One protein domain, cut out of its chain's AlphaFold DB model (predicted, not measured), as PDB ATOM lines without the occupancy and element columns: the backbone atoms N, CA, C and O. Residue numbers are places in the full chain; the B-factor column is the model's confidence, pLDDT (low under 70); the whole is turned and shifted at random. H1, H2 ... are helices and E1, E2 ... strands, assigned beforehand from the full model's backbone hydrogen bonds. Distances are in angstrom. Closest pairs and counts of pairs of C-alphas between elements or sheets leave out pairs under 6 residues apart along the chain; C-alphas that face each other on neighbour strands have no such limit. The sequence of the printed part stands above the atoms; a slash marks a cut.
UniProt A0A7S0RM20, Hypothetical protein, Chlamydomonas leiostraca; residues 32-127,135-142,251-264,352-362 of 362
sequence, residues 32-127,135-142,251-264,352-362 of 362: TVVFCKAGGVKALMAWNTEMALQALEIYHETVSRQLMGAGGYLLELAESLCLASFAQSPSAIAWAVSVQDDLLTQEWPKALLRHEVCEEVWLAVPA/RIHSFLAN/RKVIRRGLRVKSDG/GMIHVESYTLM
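AT A GLANCE: This is residues 32 to 127, 135 to 142, 251 to 264 and 352 to 362 of the 362 residues of the protein "Hypothetical protein" of Chlamydomonas leiostraca (UniProt A0A7S0RM20). A twisted wall of four strands, E2 E3 E1 E4, has helices H2 and H3 over one face, as two layers. H1 packs on residues 51 to 53 of H2, off the sheet, and small H4 is near H3. The printed part has 129 residues, with four named helices and four named strands in the order E1 H1 H2 E2 E3 H3 H4 E4. The class is mixed, the sheet antiparallel, the whole compact: radius of gyration of the C-alphas 15.3 A, spans 44 by 36 by 25 A.

HOW THE PARTS SIT: E1, residues 32 to 37, is an inner strand. H1, residues 41 to 47, and H2, residues 49 to 69, form a helical hairpin, closest C-alphas Met 45 and Ala 52, 5.3 A. H2 lies over E2, residues 73 to 78, and E3, residues 81 to 86, at a height of 9.6 A over the sheet. E2 and E3 form a hairpin, with N 73 and O 85 at 2.8 A. E3 is antiparallel to E1, with N 34 and O 84 at 2.8 A. E1, H1 H2, E2 form a split strand-helix-strand unit, two same-way strands joined through helices, with E3 between them and a right-handed crossover. H3, residues 89 to 103, is on the same face as H2 and touches its residues 59 to 67 alone, closest C-alphas Val 99 and Val 63, 6.0 A, at a steep tilt of 40 degrees. H4, residues 135 to 142, is close to H3 but not clearly touching, C-alphas Leu 140 and Ala 94 being 7.4 A apart. Edge strand E4, residues 354 to 360, is antiparallel to E1, with N 35 and O 355 at 2.8 A. In H1, H2, H3 and H4 every O i to N i+4 pair is within hydrogen-bond range.

IN THESE COORDINATES: E1 begins at C-alpha 32 (122.908, 109.179, 99.070). H2 measures 30.4 A, H3 21.2 A, and E4 19.8 A, ending at C-alpha 360 (122.623, 108.390, 107.277).

THE WHOLE: Cuts leave C-alpha gaps of 15.0 A from 127 to 135, 23.1 A from 142 to 251 and 22.4 A from 264 to 352. The links printed whole are tight. Residues 104 to 127 and 251 to 264 hold no named element. Confidence is under 70 at residue 127 and residues 135 to 142, 251 to 264 and 352 to 362.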
ATOM      1  N   THR A  32     122.599 110.280  99.984       95.81
ATOM      2  CA  THR A  32     122.908 109.179  99.070       95.81
ATOM      3  C   THR A  32     124.202 109.507  98.356       95.81
ATOM      4  O   THR A  32     124.290 110.542  97.701       95.81
ATOM      5  N   VAL A  33     125.195 108.643  98.500       95.12
ATOM      6  CA  VAL A  33     126.513 108.792  97.898       95.12
ATOM      7  C   VAL A  33     126.593 107.876  96.683       95.12
ATOM      8  O   VAL A  33     126.238 106.699  96.738       95.12
ATOM      9  N   VAL A  34     127.040 108.426  95.562       96.81
ATOM     10  CA  VAL A  34     127.221 107.683  94.320       96.81
ATOM     11  C   VAL A  34     128.692 107.644  93.966       96.81
ATOM     12  O   VAL A  34     129.350 108.682  93.885       96.81
ATOM     13  N   PHE A  35     129.166 106.433  93.703       96.00
ATOM     14  CA  PHE A  35     130.490 106.141  93.191       96.00
ATOM     15  C   PHE A  35     130.360 105.744  91.719       96.00
ATOM     16  O   PHE A  35     129.805 104.696  91.381       96.00
ATOM     17  N   CYS A  36     130.895 106.580  90.837       95.25
ATOM     18  CA  CYS A  36     130.982 106.315  89.407       95.25
ATOM     19  C   CYS A  36     132.447 106.111  89.035       95.25
ATOM     20  O   CYS A  36     133.266 107.002  89.249       95.25
ATOM     21  N   LYS A  37     132.786 104.951  88.467       94.56
ATOM     22  CA  LYS A  37     134.153 104.653  88.031       94.56
ATOM     23  C   LYS A  37     134.182 104.246  86.562       94.56
ATOM     24  O   LYS A  37     133.561 103.253  86.183       94.56
ATOM     25  N   ALA A  38     134.949 104.973  85.755       93.31
ATOM     26  CA  ALA A  38     135.248 104.576  84.385       93.31
ATOM     27  C   ALA A  38     136.244 103.398  84.380       93.31
ATOM     28  O   ALA A  38     137.349 103.482  84.922       93.31
ATOM     29  N   GLY A  39     135.835 102.271  83.795       91.56
ATOM     30  CA  GLY A  39     136.681 101.086  83.639       91.56
ATOM     31  C   GLY A  39     137.746 101.272  82.553       91.56
ATOM     32  O   GLY A  39     137.627 102.138  81.694       91.56
ATOM     33  N   GLY A  40     138.811 100.466  82.590       91.81
ATOM     34  CA  GLY A  40     139.790 100.385  81.494       91.81
ATOM     35  C   GLY A  40     140.752 101.572  81.336       91.81
ATOM     36  O   GLY A  40     141.670 101.492  80.525       91.81
ATOM     37  N   VAL A  41     140.627 102.638  82.136       94.56
ATOM     38  CA  VAL A  41     141.444 103.860  81.988       94.56
ATOM     39  C   VAL A  41     142.948 103.594  82.102       94.56
ATOM     40  O   VAL A  41     143.718 104.140  81.321       94.56
ATOM     41  N   LYS A  42     143.390 102.702  83.000       94.38
ATOM     42  CA  LYS A  42     144.818 102.336  83.111       94.38
ATOM     43  C   LYS A  42     145.361 101.684  81.835       94.38
ATOM     44  O   LYS A  42     146.470 102.003  81.415       94.38
ATOM     45  N   ALA A  43     144.578 100.801  81.217       94.94
ATOM     46  CA  ALA A  43     144.948 100.156  79.960       94.94
ATOM     47  C   ALA A  43     144.968 101.172  78.807       94.94
ATOM     48  O   ALA A  43     145.921 101.205  78.036       94.94
ATOM     49  N   LEU A  44     143.976 102.068  78.755       95.38
ATOM     50  CA  LEU A  44     143.935 103.161  77.781       95.38
ATOM     51  C   LEU A  44     145.132 104.107  77.913       95.38
ATOM     52  O   LEU A  44     145.732 104.463  76.907       95.38
ATOM     53  N   MET A  45     145.512 104.478  79.138       97.19
ATOM     54  CA  MET A  45     146.672 105.340  79.395       97.19
ATOM     55  C   MET A  45     147.984 104.708  78.922       97.19
ATOM     56  O   MET A  45     148.845 105.426  78.412       97.19
ATOM     57  N   ALA A  46     148.123 103.386  79.077       97.12
ATOM     58  CA  ALA A  46     149.280 102.629  78.608       97.12
ATOM     59  C   ALA A  46     149.312 102.484  77.078       97.12
ATOM     60  O   ALA A  46     150.389 102.492  76.489       97.12
ATOM     61  N   TRP A  47     148.144 102.367  76.438       97.00
ATOM     62  CA  TRP A  47     148.021 102.296  74.983       97.00
ATOM     63  C   TRP A  47     148.266 103.650  74.307       97.00
ATOM     64  O   TRP A  47     149.112 103.768  73.422       97.00
ATOM     65  N   ASN A  48     147.515 104.676  74.709       97.50
ATOM     66  CA  ASN A  48     147.617 106.026  74.176       97.50
ATOM     67  C   ASN A  48     147.145 107.043  75.222       97.50
ATOM     68  O   ASN A  48     145.949 107.279  75.407       97.50
ATOM     69  N   THR A  49     148.108 107.685  75.881       97.25
ATOM     70  CA  THR A  49     147.853 108.664  76.944       97.25
ATOM     71  C   THR A  49     147.052 109.871  76.459       97.25
ATOM     72  O   THR A  49     146.179 110.346  77.178       97.25
ATOM     73  N   GLU A  50     147.304 110.368  75.245       97.38
ATOM     74  CA  GLU A  50     146.595 111.535  74.710       97.38
ATOM     75  C   GLU A  50     145.107 111.226  74.501       97.38
ATOM     76  O   GLU A  50     144.247 111.980  74.957       97.38
ATOM     77  N   MET A  51     144.792 110.075  73.903       96.44
ATOM     78  CA  MET A  51     143.400 109.653  73.716       96.44
ATOM     79  C   MET A  51     142.700 109.329  75.031       96.44
ATOM     80  O   MET A  51     141.524 109.652  75.194       96.44
ATOM     81  N   ALA A  52     143.408 108.722  75.982       96.38
ATOM     82  CA  ALA A  52     142.861 108.459  77.305       96.38
ATOM     83  C   ALA A  52     142.512 109.763  78.041       96.38
ATOM     84  O   ALA A  52     141.450 109.849  78.654       96.38
ATOM     85  N   LEU A  53     143.357 110.795  77.944       96.88
ATOM     86  CA  LEU A  53     143.082 112.112  78.525       96.88
ATOM     87  C   LEU A  53     141.878 112.794  77.863       96.88
ATOM     88  O   LEU A  53     141.020 113.298  78.580       96.88
ATOM     89  N   GLN A  54     141.765 112.745  76.532       97.12
ATOM     90  CA  GLN A  54     140.591 113.265  75.815       97.12
ATOM     91  C   GLN A  54     139.298 112.546  76.232       97.12
ATOM     92  O   GLN A  54     138.267 113.174  76.453       97.12
ATOM     93  N   ALA A  55     139.345 111.220  76.387       96.50
ATOM     94  CA  ALA A  55     138.199 110.443  76.847       96.50
ATOM     95  C   ALA A  55     137.785 110.812  78.285       96.50
ATOM     96  O   ALA A  55     136.595 110.907  78.588       96.50
ATOM     97  N   LEU A  56     138.763 111.035  79.169       96.94
ATOM     98  CA  LEU A  56     138.507 111.480  80.538       96.94
ATOM     99  C   LEU A  56     137.910 112.887  80.593       96.94
ATOM    100  O   LEU A  56     137.029 113.121  81.413       96.94
ATOM    101  N   GLU A  57     138.341 113.793  79.717       97.25
ATOM    102  CA  GLU A  57     137.783 115.144  79.615       97.25
ATOM    103  C   GLU A  57     136.287 115.103  79.261       97.25
ATOM    104  O   GLU A  57     135.472 115.663  79.996       97.25
ATOM    105  N   ILE A  58     135.910 114.329  78.234       97.44
ATOM    106  CA  ILE A  58     134.503 114.105  77.847       97.44
ATOM    107  C   ILE A  58     133.692 113.523  79.017       97.44
ATOM    108  O   ILE A  58     132.558 113.942  79.282       97.44
ATOM    109  N   TYR A  59     134.268 112.555  79.738       97.19
ATOM    110  CA  TYR A  59     133.635 111.951  80.910       97.19
ATOM    111  C   TYR A  59     133.417 112.974  82.035       97.19
ATOM    112  O   TYR A  59     132.297 113.101  82.533       97.19
ATOM    113  N   HIS A  60     134.451 113.730  82.416       97.00
ATOM    114  CA  HIS A  60     134.386 114.741  83.480       97.00
ATOM    115  C   HIS A  60     133.394 115.848  83.162       97.00
ATOM    116  O   HIS A  60     132.605 116.221  84.036       97.00
ATOM    117  N   GLU A  61     133.391 116.342  81.926       96.88
ATOM    118  CA  GLU A  61     132.454 117.369  81.481       96.88
ATOM    119  C   GLU A  61     131.010 116.866  81.570       96.88
ATOM    120  O   GLU A  61     130.149 117.526  82.158       96.88
ATOM    121  N   THR A  62     130.747 115.659  81.061       97.38
ATOM    122  CA  THR A  62     129.408 115.054  81.071       97.38
ATOM    123  C   THR A  62     128.890 114.853  82.493       97.38
ATOM    124  O   THR A  62     127.770 115.258  82.815       97.38
ATOM    125  N   VAL A  63     129.718 114.269  83.360       96.62
ATOM    126  CA  VAL A  63     129.394 114.015  84.767       96.62
ATOM    127  C   VAL A  63     129.122 115.323  85.510       96.62
ATOM    128  O   VAL A  63     128.094 115.441  86.179       96.62
ATOM    129  N   SER A  64     129.998 116.320  85.360       95.56
ATOM    130  CA  SER A  64     129.887 117.609  86.055       95.56
ATOM    131  C   SER A  64     128.653 118.389  85.608       95.56
ATOM    132  O   SER A  64     127.898 118.893  86.440       95.56
ATOM    133  N   ARG A  65     128.393 118.432  84.296       95.12
ATOM    134  CA  ARG A  65     127.204 119.071  83.719       95.12
ATOM    135  C   ARG A  65     125.917 118.447  84.251       95.12
ATOM    136  O   ARG A  65     125.021 119.171  84.685       95.12
ATOM    137  N   GLN A  66     125.832 117.117  84.254       96.50
ATOM    138  CA  GLN A  66     124.662 116.407  84.776       96.50
ATOM    139  C   GLN A  66     124.491 116.597  86.284       96.50
ATOM    140  O   GLN A  66     123.371 116.742  86.773       96.50
ATOM    141  N   LEU A  67     125.596 116.638  87.033       95.25
ATOM    142  CA  LEU A  67     125.560 116.799  88.484       95.25
ATOM    143  C   LEU A  67     124.983 118.157  88.900       95.25
ATOM    144  O   LEU A  67     124.139 118.208  89.796       95.25
ATOM    145  N   MET A  68     125.372 119.232  88.204       91.25
ATOM    146  CA  MET A  68     124.814 120.571  88.426       91.25
ATOM    147  C   MET A  68     123.301 120.608  88.175       91.25
ATOM    148  O   MET A  68     122.562 121.183  88.972       91.25
ATOM    149  N   GLY A  69     122.826 119.957  87.108       91.88
ATOM    150  CA  GLY A  69     121.396 119.889  86.788       91.88
ATOM    151  C   GLY A  69     120.577 119.067  87.789       91.88
ATOM    152  O   GLY A  69     119.417 119.383  88.047       91.88
ATOM    153  N   ALA A  70     121.183 118.041  88.387       94.44
ATOM    154  CA  ALA A  70     120.537 117.169  89.366       94.44
ATOM    155  C   ALA A  70     120.563 117.716  90.807       94.44
ATOM    156  O   ALA A  70     119.992 117.091  91.704       94.44
ATOM    157  N   GLY A  71     121.229 118.853  91.049       91.81
ATOM    158  CA  GLY A  71     121.407 119.410  92.392       91.81
ATOM    159  C   GLY A  71     122.266 118.528  93.303       91.81
ATOM    160  O   GLY A  71     122.062 118.515  94.517       91.81
ATOM    161  N   GLY A  72     123.179 117.747  92.721       93.75
ATOM    162  CA  GLY A  72     124.121 116.930  93.478       93.75
ATOM    163  C   GLY A  72     125.345 117.728  93.923       93.75
ATOM    164  O   GLY A  72     125.728 118.726  93.310       93.75
ATOM    165  N   TYR A  73     125.970 117.271  95.001       94.25
ATOM    166  CA  TYR A  73     127.191 117.837  95.551       94.25
ATOM    167  C   TYR A  73     128.393 116.993  95.121       94.25
ATOM    168  O   TYR A  73     128.432 115.788  95.376       94.25
ATOM    169  N   LEU A  74     129.377 117.611  94.463       95.00
ATOM    170  CA  LEU A  74     130.599 116.923  94.055       95.00
ATOM    171  C   LEU A  74     131.539 116.790  95.254       95.00
ATOM    172  O   LEU A  74     131.980 117.795  95.806       95.00
ATOM    173  N   LEU A  75     131.856 115.555  95.642       94.44
ATOM    174  CA  LEU A  75     132.822 115.270  96.703       94.44
ATOM    175  C   LEU A  75     134.232 115.141  96.131       94.44
ATOM    176  O   LEU A  75     135.165 115.750  96.645       94.44
ATOM    177  N   GLU A  76     134.375 114.365  95.058       95.50
ATOM    178  CA  GLU A  76     135.664 114.097  94.427       95.50
ATOM    179  C   GLU A  76     135.478 113.812  92.935       95.50
ATOM    180  O   GLU A  76     134.561 113.093  92.535       95.50
ATOM    181  N   LEU A  77     136.368 114.358  92.110       95.75
ATOM    182  CA  LEU A  77     136.485 114.011  90.699       95.75
ATOM    183  C   LEU A  77     137.965 113.837  90.380       95.75
ATOM    184  O   LEU A  77     138.700 114.815  90.252       95.75
ATOM    185  N   ALA A  78     138.406 112.586  90.301       93.94
ATOM    186  CA  ALA A  78     139.811 112.237  90.156       93.94
ATOM    187  C   ALA A  78     139.970 111.137  89.107       93.94
ATOM    188  O   ALA A  78     139.443 110.039  89.261       93.94
ATOM    189  N   GLU A  79     140.725 111.423  88.044       92.69
ATOM    190  CA  GLU A  79     140.998 110.493  86.941       92.69
ATOM    191  C   GLU A  79     139.724 109.824  86.391       92.69
ATOM    192  O   GLU A  79     139.010 110.413  85.595       92.69
ATOM    193  N   SER A  80     139.418 108.600  86.823       94.81
ATOM    194  CA  SER A  80     138.260 107.806  86.395       94.81
ATOM    195  C   SER A  80     137.120 107.768  87.414       94.81
ATOM    196  O   SER A  80     136.040 107.266  87.102       94.81
ATOM    197  N   LEU A  81     137.357 108.259  88.629       96.00
ATOM    198  CA  LEU A  81     136.436 108.213  89.754       96.00
ATOM    199  C   LEU A  81     135.685 109.540  89.879       96.00
ATOM    200  O   LEU A  81     136.285 110.611  89.917       96.00
ATOM    201  N   CYS A  82     134.367 109.448  89.998       96.56
ATOM    202  CA  CYS A  82     133.503 110.525  90.446       96.56
ATOM    203  C   CYS A  82     132.767 110.072  91.704       96.56
ATOM    204  O   CYS A  82     132.081 109.045  91.697       96.56
ATOM    205  N   LEU A  83     132.878 110.878  92.753       96.69
ATOM    206  CA  LEU A  83     132.152 110.741  93.998       96.69
ATOM    207  C   LEU A  83     131.209 111.931  94.156       96.69
ATOM    208  O   LEU A  83     131.644 113.082  94.208       96.69
ATOM    209  N   ALA A  84     129.917 111.650  94.247       96.50
ATOM    210  CA  ALA A  84     128.889 112.668  94.405       96.50
ATOM    211  C   ALA A  84     127.933 112.304  95.538       96.50
ATOM    212  O   ALA A  84     127.703 111.126  95.802       96.50
ATOM    213  N   SER A  85     127.351 113.303  96.194       96.19
ATOM    214  CA  SER A  85     126.302 113.106  97.189       96.19
ATOM    215  C   SER A  85     125.025 113.856  96.831       96.19
ATOM    216  O   SER A  85     125.036 114.922  96.219       96.19
ATOM    217  N   PHE A  86     123.895 113.276  97.213       95.06
ATOM    218  CA  PHE A  86     122.560 113.791  96.941       95.06
ATOM    219  C   PHE A  86     121.730 113.743  98.215       95.06
ATOM    220  O   PHE A  86     121.798 112.772  98.968       95.06
ATOM    221  N   ALA A  87     120.881 114.747  98.431       94.06
ATOM    222  CA  ALA A  87     119.946 114.747  99.557       94.06
ATOM    223  C   ALA A  87     118.861 113.660  99.436       94.06
ATOM    224  O   ALA A  87     118.253 113.266 100.428       94.06
ATOM    225  N   GLN A  88     118.595 113.180  98.216       91.88
ATOM    226  CA  GLN A  88     117.535 112.222  97.917       91.88
ATOM    227  C   GLN A  88     118.056 111.089  97.027       91.88
ATOM    228  O   GLN A  88     118.638 111.332  95.968       91.88
ATOM    229  N   SER A  89     117.786 109.842  97.421       94.50
ATOM    230  CA  SER A  89     118.185 108.653  96.655       94.50
ATOM    231  C   SER A  89     117.589 108.587  95.242       94.50
ATOM    232  O   SER A  89     118.315 108.207  94.324       94.50
ATOM    233  N   PRO A  90     116.318 108.978  94.999       94.06
ATOM    234  CA  PRO A  90     115.771 109.003  93.641       94.06
ATOM    235  C   PRO A  90     116.549 109.927  92.699       94.06
ATOM    236  O   PRO A  90     116.792 109.549  91.555       94.06
ATOM    237  N   SER A  91     117.001 111.089  93.183       94.25
ATOM    238  CA  SER A  91     117.806 112.031  92.396       94.25
ATOM    239  C   SER A  91     119.170 111.448  92.040       94.25
ATOM    240  O   SER A  91     119.605 111.577  90.902       94.25
ATOM    241  N   ALA A  92     119.806 110.739  92.978       95.94
ATOM    242  CA  ALA A  92     121.066 110.037  92.742       95.94
ATOM    243  C   ALA A  92     120.942 108.980  91.629       95.94
ATOM    244  O   ALA A  92     121.780 108.908  90.730       95.94
ATOM    245  N   ILE A  93     119.868 108.182  91.661       95.94
ATOM    246  CA  ILE A  93     119.600 107.153  90.646       95.94
ATOM    247  C   ILE A  93     119.283 107.800  89.293       95.94
ATOM    248  O   ILE A  93     119.836 107.388  88.275       95.94
ATOM    249  N   ALA A  94     118.417 108.817  89.270       95.50
ATOM    250  CA  ALA A  94     118.060 109.529  88.045       95.50
ATOM    251  C   ALA A  94     119.283 110.194  87.395       95.50
ATOM    252  O   ALA A  94     119.459 110.100  86.180       95.50
ATOM    253  N   TRP A  95     120.155 110.803  88.203       96.69
ATOM    254  CA  TRP A  95     121.432 111.350  87.756       96.69
ATOM    255  C   TRP A  95     122.331 110.268  87.158       96.69
ATOM    256  O   TRP A  95     122.798 110.428  86.035       96.69
ATOM    257  N   ALA A  96     122.522 109.145  87.854       96.50
ATOM    258  CA  ALA A  96     123.363 108.050  87.375       96.50
ATOM    259  C   ALA A  96     122.900 107.505  86.014       96.50
ATOM    260  O   ALA A  96     123.715 107.311  85.115       96.50
ATOM    261  N   VAL A  97     121.589 107.301  85.844       95.69
ATOM    262  CA  VAL A  97     121.003 106.866  84.565       95.69
ATOM    263  C   VAL A  97     121.202 107.930  83.482       95.69
ATOM    264  O   VAL A  97     121.590 107.595  82.368       95.69
ATOM    265  N   SER A  98     120.998 109.209  83.809       96.06
ATOM    266  CA  SER A  98     121.161 110.312  82.850       96.06
ATOM    267  C   SER A  98     122.615 110.475  82.399       96.06
ATOM    268  O   SER A  98     122.866 110.690  81.221       96.06
ATOM    269  N   VAL A  99     123.582 110.317  83.310       96.62
ATOM    270  CA  VAL A  99     125.015 110.298  82.976       96.62
ATOM    271  C   VAL A  99     125.326 109.158  82.012       96.62
ATOM    272  O   VAL A  99     126.029 109.380  81.031       96.62
ATOM    273  N   GLN A 100     124.797 107.954  82.251       94.81
ATOM    274  CA  GLN A 100     124.987 106.831  81.327       94.81
ATOM    275  C   GLN A 100     124.404 107.133  79.944       94.81
ATOM    276  O   GLN A 100     125.113 106.988  78.952       94.81
ATOM    277  N   ASP A 101     123.149 107.583  79.876       94.69
ATOM    278  CA  ASP A 101     122.487 107.919  78.611       94.69
ATOM    279  C   ASP A 101     123.251 109.014  77.844       94.69
ATOM    280  O   ASP A 101     123.466 108.886  76.637       94.69
ATOM    281  N   ASP A 102     123.733 110.050  78.533       96.06
ATOM    282  CA  ASP A 102     124.511 111.123  77.916       96.06
ATOM    283  C   ASP A 102     125.863 110.632  77.395       96.06
ATOM    284  O   ASP A 102     126.225 110.968  76.265       96.06
ATOM    285  N   LEU A 103     126.592 109.820  78.172       95.69
ATOM    286  CA  LEU A 103     127.882 109.244  77.767       95.69
ATOM    287  C   LEU A 103     127.752 108.379  76.506       95.69
ATOM    288  O   LEU A 103     128.664 108.365  75.681       95.69
ATOM    289  N   LEU A 104     126.608 107.718  76.300       94.06
ATOM    290  CA  LEU A 104     126.323 106.956  75.076       94.06
ATOM    291  C   LEU A 104     126.137 107.828  73.833       94.06
ATOM    292  O   LEU A 104     126.208 107.321  72.714       94.06
ATOM    293  N   THR A 105     125.864 109.119  74.013       95.44
ATOM    294  CA  THR A 105     125.644 110.072  72.914       95.44
ATOM    295  C   THR A 105     126.829 110.998  72.655       95.44
ATOM    296  O   THR A 105     126.778 111.766  71.699       95.44
ATOM    297  N   GLN A 106     127.886 110.919  73.470       97.00
ATOM    298  CA  GLN A 106     129.089 111.730  73.288       97.00
ATOM    299  C   GLN A 106     129.858 111.349  72.015       97.00
ATOM    300  O   GLN A 106     129.856 110.198  71.569       97.00
ATOM    301  N   GLU A 107     130.560 112.327  71.445       96.44
ATOM    302  CA  GLU A 107     131.397 112.151  70.258       96.44
ATOM    303  C   GLU A 107     132.767 111.566  70.626       96.44
ATOM    304  O   GLU A 107     133.787 112.252  70.677       96.44
ATOM    305  N   TRP A 108     132.798 110.263  70.894       96.12
ATOM    306  CA  TRP A 108     134.040 109.574  71.233       96.12
ATOM    307  C   TRP A 108     135.021 109.517  70.046       96.12
ATOM    308  O   TRP A 108     134.608 109.259  68.906       96.12
ATOM    309  N   PRO A 109     136.341 109.656  70.286       95.19
ATOM    310  CA  PRO A 109     137.347 109.467  69.247       95.19
ATOM    311  C   PRO A 109     137.221 108.090  68.579       95.19
ATOM    312  O   PRO A 109     137.249 107.051  69.236       95.19
ATOM    313  N   LYS A 110     137.143 108.051  67.244       94.94
ATOM    314  CA  LYS A 110     136.922 106.798  66.486       94.94
ATOM    315  C   LYS A 110     137.981 105.723  66.748       94.94
ATOM    316  O   LYS A 110     137.688 104.541  66.628       94.94
ATOM    317  N   ALA A 111     139.212 106.127  67.054       94.38
ATOM    318  CA  ALA A 111     140.288 105.201  67.391       94.38
ATOM    319  C   ALA A 111     140.088 104.551  68.769       94.38
ATOM    320  O   ALA A 111     140.390 103.373  68.914       94.38
ATOM    321  N   LEU A 112     139.514 105.281  69.734       94.44
ATOM    322  CA  LEU A 112     139.155 104.754  71.050       94.44
ATOM    323  C   LEU A 112     138.101 103.647  70.920       94.44
ATOM    324  O   LEU A 112     138.275 102.565  71.461       94.44
ATOM    325  N   LEU A 113     137.060 103.880  70.113       93.69
ATOM    326  CA  LEU A 113     135.982 102.908  69.871       93.69
ATOM    327  C   LEU A 113     136.437 101.627  69.149       93.69
ATOM    328  O   LEU A 113     135.704 100.647  69.122       93.69
ATOM    329  N   ARG A 114     137.624 101.634  68.531       93.88
ATOM    330  CA  ARG A 114     138.223 100.443  67.904       93.88
ATOM    331  C   ARG A 114     139.110  99.654  68.864       93.88
ATOM    332  O   ARG A 114     139.584  98.587  68.490       93.88
ATOM    333  N   HIS A 115     139.389 100.196  70.047       94.75
ATOM    334  CA  HIS A 115     140.237  99.549  71.035       94.75
ATOM    335  C   HIS A 115     139.470  98.429  71.749       94.75
ATOM    336  O   HIS A 115     138.299  98.594  72.081       94.75
ATOM    337  N   GLU A 116     140.148  97.322  72.050       93.00
ATOM    338  CA  GLU A 116     139.565  96.132  72.695       93.00
ATOM    339  C   GLU A 116     138.862  96.443  74.030       93.00
ATOM    340  O   GLU A 116     137.802  95.912  74.331       93.00
ATOM    341  N   VAL A 117     139.393  97.383  74.817       89.50
ATOM    342  CA  VAL A 117     138.781  97.796  76.099       89.50
ATOM    343  C   VAL A 117     137.461  98.558  75.945       89.50
ATOM    344  O   VAL A 117     136.752  98.746  76.930       89.50
ATOM    345  N   CYS A 118     137.155  99.025  74.734       88.25
ATOM    346  CA  CYS A 118     135.923  99.727  74.391       88.25
ATOM    347  C   CYS A 118     134.983  98.852  73.551       88.25
ATOM    348  O   CYS A 118     134.004  99.363  73.005       88.25
ATOM    349  N   GLU A 119     135.271  97.552  73.444       86.44
ATOM    350  CA  GLU A 119     134.386  96.596  72.793       86.44
ATOM    351  C   GLU A 119     133.025  96.530  73.505       86.44
ATOM    352  O   GLU A 119     132.912  96.669  74.728       86.44
ATOM    353  N   GLU A 120     131.964  96.321  72.727       81.19
ATOM    354  CA  GLU A 120     130.613  96.175  73.254       81.19
ATOM    355  C   GLU A 120     130.488  94.892  74.089       81.19
ATOM    356  O   GLU A 120     130.493  93.776  73.570       81.19
ATOM    357  N   VAL A 121     130.315  95.049  75.402       79.56
ATOM    358  CA  VAL A 121     130.100  93.920  76.314       79.56
ATOM    359  C   VAL A 121     128.608  93.679  76.523       79.56
ATOM    360  O   VAL A 121     127.893  94.495  77.108       79.56
ATOM    361  N   TRP A 122     128.142  92.501  76.114       76.19
ATOM    362  CA  TRP A 122     126.774  92.051  76.347       76.19
ATOM    363  C   TRP A 122     126.674  91.323  77.684       76.19
ATOM    364  O   TRP A 122     127.035  90.154  77.811       76.19
ATOM    365  N   LEU A 123     126.144  92.003  78.698       74.06
ATOM    366  CA  LEU A 123     125.831  91.355  79.966       74.06
ATOM    367  C   LEU A 123     124.468  90.666  79.864       74.06
ATOM    368  O   LEU A 123     123.419  91.312  79.779       74.06
ATOM    369  N   ALA A 124     124.479  89.333  79.900       75.31
ATOM    370  CA  ALA A 124     123.266  88.552  80.074       75.31
ATOM    371  C   ALA A 124     122.697  88.839  81.469       75.31
ATOM    372  O   ALA A 124     123.216  88.373  82.485       75.31
ATOM    373  N   VAL A 125     121.632  89.637  81.531       70.31
ATOM    374  CA  VAL A 125     120.894  89.835  82.778       70.31
ATOM    375  C   VAL A 125     120.153  88.529  83.072       70.31
ATOM    376  O   VAL A 125     119.319  88.127  82.254       70.31
ATOM    377  N   PRO A 126     120.434  87.845  84.197       70.69
ATOM    378  CA  PRO A 126     119.741  86.609  84.527       70.69
ATOM    379  C   PRO A 126     118.231  86.864  84.608       70.69
ATOM    380  O   PRO A 126     117.780  87.864  85.172       70.69
ATOM    381  N   ALA A 127     117.446  85.957  84.024       68.12
ATOM    382  CA  ALA A 127     115.997  86.100  83.863       68.12
ATOM    383  C   ALA A 127     115.239  86.297  85.189       68.12
ATOM    384  O   ALA A 127     114.142  86.849  85.190       68.12
ATOM    385  N   ARG A 135     108.710  97.205  87.891       60.28
ATOM    386  CA  ARG A 135     108.585  98.074  89.073       60.28
ATOM    387  C   ARG A 135     109.559  99.247  89.022       60.28
ATOM    388  O   ARG A 135     109.193 100.362  89.376       60.28
ATOM    389  N   ILE A 136     110.774  99.024  88.524       59.25
ATOM    390  CA  ILE A 136     111.780 100.086  88.383       59.25
ATOM    391  C   ILE A 136     111.356 101.092  87.305       59.25
ATOM    392  O   ILE A 136     111.428 102.299  87.528       59.25
ATOM    393  N   HIS A 137     110.858 100.617  86.159       56.84
ATOM    394  CA  HIS A 137     110.419 101.503  85.076       56.84
ATOM    395  C   HIS A 137     109.247 102.407  85.482       56.84
ATOM    396  O   HIS A 137     109.243 103.592  85.152       56.84
ATOM    397  N   SER A 138     108.274 101.868  86.222       63.94
ATOM    398  CA  SER A 138     107.143 102.649  86.737       63.94
ATOM    399  C   SER A 138     107.569 103.636  87.830       63.94
ATOM    400  O   SER A 138     107.094 104.769  87.849       63.94
ATOM    401  N   PHE A 139     108.525 103.261  88.686       62.34
ATOM    402  CA  PHE A 139     109.113 104.174  89.666       62.34
ATOM    403  C   PHE A 139     109.839 105.358  89.006       62.34
ATOM    404  O   PHE A 139     109.572 106.505  89.358       62.34
ATOM    405  N   LEU A 140     110.713 105.111  88.023       54.62
ATOM    406  CA  LEU A 140     111.472 106.174  87.350       54.62
ATOM    407  C   LEU A 140     110.578 107.136  86.556       54.62
ATOM    408  O   LEU A 140     110.834 108.339  86.564       54.62
ATOM    409  N   ALA A 141     109.517 106.633  85.915       61.44
ATOM    410  CA  ALA A 141     108.529 107.482  85.246       61.44
ATOM    411  C   ALA A 141     107.849 108.442  86.240       61.44
ATOM    412  O   ALA A 141     107.792 109.643  85.997       61.44
ATOM    413  N   ASN A 142     107.452 107.938  87.413       60.12
ATOM    414  CA  ASN A 142     106.841 108.759  88.460       60.12
ATOM    415  C   ASN A 142     107.801 109.789  89.074       60.12
ATOM    416  O   ASN A 142     107.354 110.850  89.499       60.12
ATOM    417  N   ARG A 251     122.553 102.142  70.840       33.91
ATOM    418  CA  ARG A 251     121.389 102.541  71.658       33.91
ATOM    419  C   ARG A 251     120.612 101.379  72.290       33.91
ATOM    420  O   ARG A 251     119.884 101.600  73.258       33.91
ATOM    421  N   LYS A 252     120.710 100.156  71.755       24.50
ATOM    422  CA  LYS A 252     119.915  98.998  72.217       24.50
ATOM    423  C   LYS A 252     120.673  98.109  73.212       24.50
ATOM    424  O   LYS A 252     120.040  97.348  73.941       24.50
ATOM    425  N   VAL A 253     122.000  98.243  73.265       29.34
ATOM    426  CA  VAL A 253     122.929  97.353  73.985       29.34
ATOM    427  C   VAL A 253     123.099  97.732  75.464       29.34
ATOM    428  O   VAL A 253     123.193  96.853  76.315       29.34
ATOM    429  N   ILE A 254     123.072  99.026  75.817       36.38
ATOM    430  CA  ILE A 254     123.637  99.500  77.103       36.38
ATOM    431  C   ILE A 254     122.572  99.942  78.138       36.38
ATOM    432  O   ILE A 254     122.883 100.295  79.269       36.38
ATOM    433  N   ARG A 255     121.273  99.772  77.849       34.38
ATOM    434  CA  ARG A 255     120.170 100.065  78.802       34.38
ATOM    435  C   ARG A 255     120.059  99.123  80.019       34.38
ATOM    436  O   ARG A 255     119.114  99.240  80.794       34.38
ATOM    437  N   ARG A 256     120.951  98.140  80.184       29.67
ATOM    438  CA  ARG A 256     120.793  97.037  81.163       29.67
ATOM    439  C   ARG A 256     121.872  96.971  82.253       29.67
ATOM    440  O   ARG A 256     121.847  96.049  83.061       29.67
ATOM    441  N   GLY A 257     122.781  97.947  82.306       28.20
ATOM    442  CA  GLY A 257     123.954  97.952  83.192       28.20
ATOM    443  C   GLY A 257     123.784  98.611  84.567       28.20
ATOM    444  O   GLY A 257     124.790  98.904  85.207       28.20
ATOM    445  N   LEU A 258     122.562  98.866  85.047       32.31
ATOM    446  CA  LEU A 258     122.358  99.395  86.401       32.31
ATOM    447  C   LEU A 258     122.202  98.235  87.396       32.31
ATOM    448  O   LEU A 258     121.144  97.612  87.476       32.31
ATOM    449  N   ARG A 259     123.242  97.949  88.187       38.78
ATOM    450  CA  ARG A 259     123.077  97.210  89.447       38.78
ATOM    451  C   ARG A 259     123.152  98.192  90.604       38.78
ATOM    452  O   ARG A 259     124.233  98.570  91.033       38.78
ATOM    453  N   VAL A 260     121.988  98.557  91.134       34.09
ATOM    454  CA  VAL A 260     121.890  99.165  92.463       34.09
ATOM    455  C   VAL A 260     122.011  98.026  93.465       34.09
ATOM    456  O   VAL A 260     121.073  97.251  93.650       34.09
ATOM    457  N   LYS A 261     123.189  97.864  94.061       30.98
ATOM    458  CA  LYS A 261     123.372  96.932  95.168       30.98
ATOM    459  C   LYS A 261     123.096  97.707  96.453       30.98
ATOM    460  O   LYS A 261     123.944  98.452  96.921       30.98
ATOM    461  N   SER A 262     121.883  97.587  96.997       30.88
ATOM    462  CA  SER A 262     121.640  98.051  98.364       30.88
ATOM    463  C   SER A 262     122.180  96.976  99.300       30.88
ATOM    464  O   SER A 262     121.471  96.028  99.647       30.88
ATOM    465  N   ASP A 263     123.454  97.069  99.662       32.06
ATOM    466  CA  ASP A 263     123.963  96.242 100.744       32.06
ATOM    467  C   ASP A 263     123.297  96.747 102.032       32.06
ATOM    468  O   ASP A 263     123.611  97.804 102.578       32.06
ATOM    469  N   GLY A 264     122.262  96.016 102.455       29.28
ATOM    470  CA  GLY A 264     121.584  96.209 103.726       29.28
ATOM    471  C   GLY A 264     122.549  95.860 104.847       29.28
ATOM    472  O   GLY A 264     122.533  94.742 105.358       29.28
ATOM    473  N   GLY A 352     132.931  98.943  84.055       50.00
ATOM    474  CA  GLY A 352     132.454 100.217  84.591       50.00
ATOM    475  C   GLY A 352     131.160  99.978  85.366       50.00
ATOM    476  O   GLY A 352     130.149  99.591  84.785       50.00
ATOM    477  N   MET A 353     131.211 100.143  86.683       49.22
ATOM    478  CA  MET A 353     130.091  99.897  87.585       49.22
ATOM    479  C   MET A 353     129.744 101.210  88.276       49.22
ATOM    480  O   MET A 353     130.628 101.882  88.808       49.22
ATOM    481  N   ILE A 354     128.463 101.578  88.255       58.97
ATOM    482  CA  ILE A 354     127.948 102.653  89.104       58.97
ATOM    483  C   ILE A 354     127.446 102.007  90.387       58.97
ATOM    484  O   ILE A 354     126.530 101.186  90.345       58.97
ATOM    485  N   HIS A 355     128.055 102.374  91.508       60.03
ATOM    486  CA  HIS A 355     127.654 101.919  92.829       60.03
ATOM    487  C   HIS A 355     126.930 103.058  93.550       60.03
ATOM    488  O   HIS A 355     127.467 104.158  93.679       60.03
ATOM    489  N   VAL A 356     125.695 102.813  93.988       63.31
ATOM    490  CA  VAL A 356     124.887 103.791  94.727       63.31
ATOM    491  C   VAL A 356     124.702 103.268  96.140       63.31
ATOM    492  O   VAL A 356     124.071 102.230  96.333       63.31
ATOM    493  N   GLU A 357     125.214 104.002  97.118       57.44
ATOM    494  CA  GLU A 357     125.072 103.683  98.536       57.44
ATOM    495  C   GLU A 357     124.325 104.803  99.250       57.44
ATOM    496  O   GLU A 357     124.524 105.988  98.991       57.44
ATOM    497  N   SER A 358     123.441 104.440 100.175       46.72
ATOM    498  CA  SER A 358     122.741 105.416 101.005       46.72
ATOM    499  C   SER A 358     123.329 105.410 102.403       46.72
ATOM    500  O   SER A 358     123.379 104.364 103.047       46.72
ATOM    501  N   TYR A 359     123.701 106.590 102.888       55.34
ATOM    502  CA  TYR A 359     124.240 106.789 104.224       55.34
ATOM    503  C   TYR A 359     123.347 107.745 105.020       55.34
ATOM    504  O   TYR A 359     122.825 108.740 104.513       55.34
ATOM    505  N   THR A 360     123.181 107.448 106.304       49.25
ATOM    506  CA  THR A 360     122.623 108.390 107.277       49.25
ATOM    507  C   THR A 360     123.789 108.921 108.091       49.25
ATOM    508  O   THR A 360     124.475 108.138 108.748       49.25
ATOM    509  N   LEU A 361     124.038 110.225 108.014       44.00
ATOM    510  CA  LEU A 361     125.061 110.889 108.815       44.00
ATOM    511  C   LEU A 361     124.411 111.233 110.162       44.00
ATOM    512  O   LEU A 361     123.439 111.986 110.189       44.00
ATOM    513  N   MET A 362     124.883 110.604 111.243       38.25
ATOM    514  CA  MET A 362     124.384 110.840 112.607       38.25
ATOM    515  C   MET A 362     124.924 112.127 113.216       38.25
ATOM    516  O   MET A 362     126.120 112.422 112.987       38.25
TER     517      MET A 362